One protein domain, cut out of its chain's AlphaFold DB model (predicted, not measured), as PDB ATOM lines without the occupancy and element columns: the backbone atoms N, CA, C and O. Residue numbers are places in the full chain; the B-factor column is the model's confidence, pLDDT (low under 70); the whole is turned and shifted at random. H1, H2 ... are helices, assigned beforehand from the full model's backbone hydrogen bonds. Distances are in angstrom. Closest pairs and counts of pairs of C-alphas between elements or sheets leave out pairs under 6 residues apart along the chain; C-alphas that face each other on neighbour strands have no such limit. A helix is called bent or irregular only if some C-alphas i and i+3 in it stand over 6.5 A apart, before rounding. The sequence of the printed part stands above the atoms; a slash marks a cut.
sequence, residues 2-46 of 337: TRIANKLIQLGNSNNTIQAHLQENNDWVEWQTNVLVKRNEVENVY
ATOM      1  N   THR A   2      45.675 -16.294  -3.489       92.81
ATOM      2  CA  THR A   2      44.708 -16.460  -4.601       92.81
ATOM      3  C   THR A   2      45.283 -16.130  -5.991       92.81
ATOM      4  O   THR A   2      45.337 -17.001  -6.856       92.81
ATOM      5  N   ARG A   3      45.869 -14.933  -6.180       93.19
ATOM      6  CA  ARG A   3      46.529 -14.507  -7.439       93.19
ATOM      7  C   ARG A   3      47.622 -15.464  -7.955       93.19
ATOM      8  O   ARG A   3      47.736 -15.645  -9.163       93.19
ATOM      9  N   ILE A   4      48.414 -16.074  -7.069       95.62
ATOM     10  CA  ILE A   4      49.498 -17.007  -7.441       95.62
ATOM     11  C   ILE A   4      48.901 -18.345  -7.889       95.62
ATOM     12  O   ILE A   4      49.290 -18.877  -8.923       95.62
ATOM     13  N   ALA A   5      47.904 -18.846  -7.155       95.25
ATOM     14  CA  ALA A   5      47.189 -20.067  -7.510       95.25
ATOM     15  C   ALA A   5      46.452 -19.946  -8.856       95.25
ATOM     16  O   ALA A   5      46.525 -20.846  -9.688       95.25
ATOM     17  N   ASN A   6      45.837 -18.792  -9.127       95.25
ATOM     18  CA  ASN A   6      45.217 -18.524 -10.423       95.25
ATOM     19  C   ASN A   6      46.248 -18.489 -11.569       95.25
ATOM     20  O   ASN A   6      45.959 -19.002 -12.650       95.25
ATOM     21  N   LYS A   7      47.470 -17.960 -11.356       95.88
ATOM     22  CA  LYS A   7      48.531 -18.024 -12.384       95.88
ATOM     23  C   LYS A   7      49.091 -19.443 -12.548       95.88
ATOM     24  O   LYS A   7      49.390 -19.820 -13.674       95.88
ATOM     25  N   LEU A   8      49.148 -20.259 -11.488       95.75
ATOM     26  CA  LEU A   8      49.461 -21.696 -11.593       95.75
ATOM     27  C   LEU A   8      48.443 -22.448 -12.463       95.75
ATOM     28  O   LEU A   8      48.853 -23.239 -13.303       95.75
ATOM     29  N   ILE A   9      47.144 -22.152 -12.343       95.25
ATOM     30  CA  ILE A   9      46.106 -22.741 -13.211       95.25
ATOM     31  C   ILE A   9      46.265 -22.278 -14.666       95.25
ATOM     32  O   ILE A   9      46.228 -23.103 -15.575       95.25
ATOM     33  N   GLN A  10      46.519 -20.986 -14.913       95.81
ATOM     34  CA  GLN A  10      46.809 -20.482 -16.269       95.81
ATOM     35  C   GLN A  10      48.045 -21.159 -16.895       95.81
ATOM     36  O   GLN A  10      48.053 -21.458 -18.090       95.81
ATOM     37  N   LEU A  11      49.079 -21.422 -16.089       96.38
ATOM     38  CA  LEU A  11      50.279 -22.144 -16.514       96.38
ATOM     39  C   LEU A  11      50.010 -23.641 -16.730       96.38
ATOM     40  O   LEU A  11      50.512 -24.196 -17.697       96.38
ATOM     41  N   GLY A  12      49.173 -24.284 -15.911       95.38
ATOM     42  CA  GLY A  12      48.703 -25.654 -16.147       95.38
ATOM     43  C   GLY A  12      47.969 -25.784 -17.484       95.38
ATOM     44  O   GLY A  12      48.349 -26.600 -18.316       95.38
ATOM     45  N   ASN A  13      47.011 -24.892 -17.751       95.38
ATOM     46  CA  ASN A  13      46.226 -24.862 -18.994       95.38
ATOM     47  C   ASN A  13      47.070 -24.666 -20.274       95.38
ATOM     48  O   ASN A  13      46.557 -24.858 -21.374       95.38
ATOM     49  N   SER A  14      48.335 -24.249 -20.149       96.19
ATOM     50  CA  SER A  14      49.270 -24.033 -21.263       96.19
ATOM     51  C   SER A  14      50.499 -24.957 -21.234       96.19
ATOM     52  O   SER A  14      51.222 -25.043 -22.225       96.19
ATOM     53  N   ASN A  15      50.735 -25.684 -20.137       97.12
ATOM     54  CA  ASN A  15      51.876 -26.575 -19.951       97.12
ATOM     55  C   ASN A  15      51.437 -27.872 -19.256       97.12
ATOM     56  O   ASN A  15      51.231 -27.923 -18.042       97.12
ATOM     57  N   ASN A  16      51.374 -28.947 -20.043       95.94
ATOM     58  CA  ASN A  16      50.891 -30.257 -19.609       95.94
ATOM     59  C   ASN A  16      51.721 -30.863 -18.451       95.94
ATOM     60  O   ASN A  16      51.175 -31.561 -17.605       95.94
ATOM     61  N   THR A  17      53.016 -30.544 -18.334       96.62
ATOM     62  CA  THR A  17      53.846 -30.981 -17.193       96.62
ATOM     63  C   THR A  17      53.418 -30.302 -15.890       96.62
ATOM     64  O   THR A  17      53.402 -30.931 -14.835       96.62
ATOM     65  N   ILE A  18      53.030 -29.022 -15.954       95.12
ATOM     66  CA  ILE A  18      52.482 -28.297 -14.799       95.12
ATOM     67  C   ILE A  18      51.088 -28.843 -14.468       95.12
ATOM     68  O   ILE A  18      50.805 -29.110 -13.304       95.12
ATOM     69  N   GLN A  19      50.241 -29.078 -15.477       96.31
ATOM     70  CA  GLN A  19      48.926 -29.691 -15.275       96.31
ATOM     71  C   GLN A  19      49.026 -31.067 -14.599       96.31
ATOM     72  O   GLN A  19      48.298 -31.309 -13.638       96.31
ATOM     73  N   ALA A  20      49.938 -31.933 -15.048       96.31
ATOM     74  CA  ALA A  20      50.138 -33.263 -14.481       96.31
ATOM     75  C   ALA A  20      50.463 -33.203 -12.980       96.31
ATOM     76  O   ALA A  20      49.748 -33.806 -12.188       96.31
ATOM     77  N   HIS A  21      51.457 -32.409 -12.566       95.56
ATOM     78  CA  HIS A  21      51.821 -32.289 -11.148       95.56
ATOM     79  C   HIS A  21      50.749 -31.605 -10.281       95.56
ATOM     80  O   HIS A  21      50.654 -31.894  -9.088       95.56
ATOM     81  N   LEU A  22      49.926 -30.718 -10.853       95.38
ATOM     82  CA  LEU A  22      48.780 -30.139 -10.143       95.38
ATOM     83  C   LEU A  22      47.617 -31.137  -9.996       95.38
ATOM     84  O   LEU A  22      46.904 -31.076  -9.000       95.38
ATOM     85  N   GLN A  23      47.422 -32.056 -10.948       95.06
ATOM     86  CA  GLN A  23      46.384 -33.100 -10.878       95.06
ATOM     87  C   GLN A  23      46.820 -34.344 -10.082       95.06
ATOM     88  O   GLN A  23      45.979 -35.012  -9.492       95.06
ATOM     89  N   GLU A  24      48.121 -34.634 -10.027       96.44
ATOM     90  CA  GLU A  24      48.735 -35.694  -9.211       96.44
ATOM     91  C   GLU A  24      48.555 -35.443  -7.700       96.44
ATOM     92  O   GLU A  24      48.473 -36.381  -6.905       96.44
ATOM     93  N   ASN A  25      48.454 -34.174  -7.293       96.25
ATOM     94  CA  ASN A  25      48.298 -33.771  -5.902       96.25
ATOM     95  C   ASN A  25      46.812 -33.590  -5.523       96.25
ATOM     96  O   ASN A  25      46.206 -32.551  -5.785       96.25
ATOM     97  N   ASN A  26      46.233 -34.598  -4.861       96.44
ATOM     98  CA  ASN A  26      44.831 -34.567  -4.421       96.44
ATOM     99  C   ASN A  26      44.520 -33.391  -3.475       96.44
ATOM    100  O   ASN A  26      43.488 -32.747  -3.647       96.44
ATOM    101  N   ASP A  27      45.415 -33.065  -2.537       97.06
ATOM    102  CA  ASP A  27      45.240 -31.952  -1.592       97.06
ATOM    103  C   ASP A  27      45.136 -30.605  -2.331       97.06
ATOM    104  O   ASP A  27      44.348 -29.734  -1.955       97.06
ATOM    105  N   TRP A  28      45.899 -30.431  -3.418       96.06
ATOM    106  CA  TRP A  28      45.789 -29.271  -4.302       96.06
ATOM    107  C   TRP A  28      44.449 -29.249  -5.042       96.06
ATOM    108  O   TRP A  28      43.810 -28.199  -5.087       96.06
ATOM    109  N   VAL A  29      44.003 -30.375  -5.608       96.00
ATOM    110  CA  VAL A  29      42.718 -30.460  -6.329       96.00
ATOM    111  C   VAL A  29      41.540 -30.179  -5.388       96.00
ATOM    112  O   VAL A  29      40.630 -29.422  -5.745       96.00
ATOM    113  N   GLU A  30      41.575 -30.706  -4.160       97.56
ATOM    114  CA  GLU A  30      40.588 -30.385  -3.130       97.56
ATOM    115  C   GLU A  30      40.665 -28.901  -2.745       97.56
ATOM    116  O   GLU A  30      39.653 -28.205  -2.770       97.56
ATOM    117  N   TRP A  31      41.850 -28.359  -2.457       97.00
ATOM    118  CA  TRP A  31      42.002 -26.945  -2.105       97.00
ATOM    119  C   TRP A  31      41.562 -25.999  -3.236       97.00
ATOM    120  O   TRP A  31      40.914 -24.979  -2.987       97.00
ATOM    121  N   GLN A  32      41.854 -26.346  -4.491       95.94
ATOM    122  CA  GLN A  32      41.430 -25.602  -5.672       95.94
ATOM    123  C   GLN A  32      39.898 -25.553  -5.753       95.94
ATOM    124  O   GLN A  32      39.319 -24.471  -5.853       95.94
ATOM    125  N   THR A  33      39.232 -26.704  -5.661       96.19
ATOM    126  CA  THR A  33      37.768 -26.802  -5.772       96.19
ATOM    127  C   THR A  33      37.042 -26.242  -4.544       96.19
ATOM    128  O   THR A  33      36.138 -25.420  -4.681       96.19
ATOM    129  N   ASN A  34      37.455 -26.614  -3.331       96.62
ATOM    130  CA  ASN A  34      36.772 -26.232  -2.097       96.62
ATOM    131  C   ASN A  34      37.116 -24.832  -1.584       96.62
ATOM    132  O   ASN A  34      36.314 -24.282  -0.822       96.62
ATOM    133  N   VAL A  35      38.268 -24.258  -1.953       96.62
ATOM    134  CA  VAL A  35      38.769 -23.007  -1.358       96.62
ATOM    135  C   VAL A  35      39.106 -21.943  -2.403       96.62
ATOM    136  O   VAL A  35      38.716 -20.789  -2.219       96.62
ATOM    137  N   LEU A  36      39.807 -22.283  -3.490       96.00
ATOM    138  CA  LEU A  36      40.191 -21.287  -4.498       96.00
ATOM    139  C   LEU A  36      38.989 -20.788  -5.308       96.00
ATOM    140  O   LEU A  36      38.875 -19.583  -5.493       96.00
ATOM    141  N   VAL A  37      38.072 -21.671  -5.727       94.69
ATOM    142  CA  VAL A  37      36.832 -21.270  -6.428       94.69
ATOM    143  C   VAL A  37      36.028 -20.274  -5.586       94.69
ATOM    144  O   VAL A  37      35.781 -19.161  -6.041       94.69
ATOM    145  N   LYS A  38      35.738 -20.606  -4.322       94.25
ATOM    146  CA  LYS A  38      34.973 -19.738  -3.405       94.25
ATOM    147  C   LYS A  38      35.675 -18.407  -3.117       94.25
ATOM    148  O   LYS A  38      35.024 -17.380  -2.948       94.25
ATOM    149  N   ARG A  39      37.014 -18.393  -3.078       94.38
ATOM    150  CA  ARG A  39      37.777 -17.137  -3.004       94.38
ATOM    151  C   ARG A  39      37.710 -16.346  -4.298       94.38
ATOM    152  O   ARG A  39      37.555 -15.141  -4.218       94.38
ATOM    153  N   ASN A  40      37.768 -16.983  -5.461       92.94
ATOM    154  CA  ASN A  40      37.609 -16.294  -6.738       92.94
ATOM    155  C   ASN A  40      36.210 -15.678  -6.875       92.94
ATOM    156  O   ASN A  40      36.118 -14.540  -7.310       92.94
ATOM    157  N   GLU A  41      35.145 -16.356  -6.440       91.12
ATOM    158  CA  GLU A  41      33.783 -15.797  -6.406       91.12
ATOM    159  C   GLU A  41      33.703 -14.514  -5.558       91.12
ATOM    160  O   GLU A  41      33.124 -13.520  -5.993       91.12
ATOM    161  N   VAL A  42      34.331 -14.510  -4.374       89.00
ATOM    162  CA  VAL A  42      34.317 -13.374  -3.431       89.00
ATOM    163  C   VAL A  42      35.344 -12.284  -3.775       89.00
ATOM    164  O   VAL A  42      35.088 -11.113  -3.515       89.00
ATOM    165  N   GLU A  43      36.490 -12.621  -4.370       88.94
ATOM    166  CA  GLU A  43      37.537 -11.676  -4.802       88.94
ATOM    167  C   GLU A  43      37.277 -11.107  -6.219       88.94
ATOM    168  O   GLU A  43      37.959 -10.169  -6.638       88.94
ATOM    169  N   ASN A  44      36.302 -11.636  -6.974       86.19
ATOM    170  CA  ASN A  44      35.981 -11.156  -8.320       86.19
ATOM    171  C   ASN A  44      35.202  -9.832  -8.297       86.19
ATOM    172  O   ASN A  44      33.980  -9.803  -8.151       86.19
ATOM    173  N   VAL A  45      35.915  -8.739  -8.571       84.94
ATOM    174  CA  VAL A  45      35.370  -7.376  -8.679       84.94
ATOM    175  C   VAL A  45      34.236  -7.256  -9.715       84.94
ATOM    176  O   VAL A  45      33.353  -6.424  -9.537       84.94
ATOM    177  N   TYR A  46      34.165  -8.111 -10.747       80.00
ATOM    178  CA  TYR A  46      33.030  -8.117 -11.688       80.00
ATOM    179  C   TYR A  46      31.703  -8.596 -11.066       80.00
ATOM    180  O   TYR A  46      30.644  -8.378 -11.653       80.00
TER     181      TYR A  46
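AT A GLANCE: This is residues 2 to 46 of the 337 residues of an uncharacterized protein of Zea mays (UniProt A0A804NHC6). Three helices follow one another round a small triangle: H1 makes one side, the short H2 turns the corner, and the long H3 comes back past the beginning of H1, meeting it with residues 36 to 40. The triangle is loosely made, with H2 joined to the other two at corners and H3, kinked near residue 37, making most of the length. The printed part has 45 residues with three named helices, in the order H1, H2, H3, and no named strand; the class is all helix. It is only just compact, close to loose, with a radius of gyration of the C-alphas of 10.9 A, and only just elongated, with spans of 31 by 20 by 12 A.

HOW THE PARTS SIT: H1, residues 2 to 12, and H2, residues 16 to 24, touch only at the corner by their tight link of 3 residues. The closest C-alphas of the two are those of Gly 12 and Gln 19, 4.1 A apart. They run opposite ways at a steep tilt of 59 degrees. H3, residues 26 to 43, and H2 only just touch, and only at the corner by their tight link of 1 residue, with 3 pairs of C-alphas within 8 A. H3 touches H2 there with residues 28 to 29 alone, and the closest C-alphas of the two, those of Gln 23 and Val 29, are 6.4 A apart. The lines of H2 and H3 are about perpendicular, at 77 degrees. H3 also touches H1, with residues 36 to 40 alone; the closest C-alphas are those of Thr 2 and Leu 36, 6.6 A apart. H1 and H3 run opposite ways at a steep tilt of 56 degrees. In H1 and H2 every O i to N i+4 pair is within hydrogen-bond range, and in H3 12 of 14 are.

IN THESE COORDINATES: H1 begins at C-alpha 2, at (44.708, -16.460, -4.601), and is 15.3 A long from first to last C-alpha. H2 begins at C-alpha 16, at (50.891, -30.257, -19.609), and measures 11.9 A. H3, the longest helix with 18 residues, measures 24.0 A and ends at C-alpha 43, at (37.537, -11.676, -4.802). H3 has a kink of 32 degrees near residue 37 and is only just irregular: C-alphas 34 and 37 are 6.6 A apart.

THE WHOLE: The two C-alphas farthest apart are those of Glu 24 and Tyr 46, at 31.8 A. The first and last printed C-alphas, those of Thr 2 and Tyr 46, are 16.0 A apart. The printed part has no cut, and both links between the helices are tight. The mean pLDDT of the printed part is 94.5, and no printed residue is under 70.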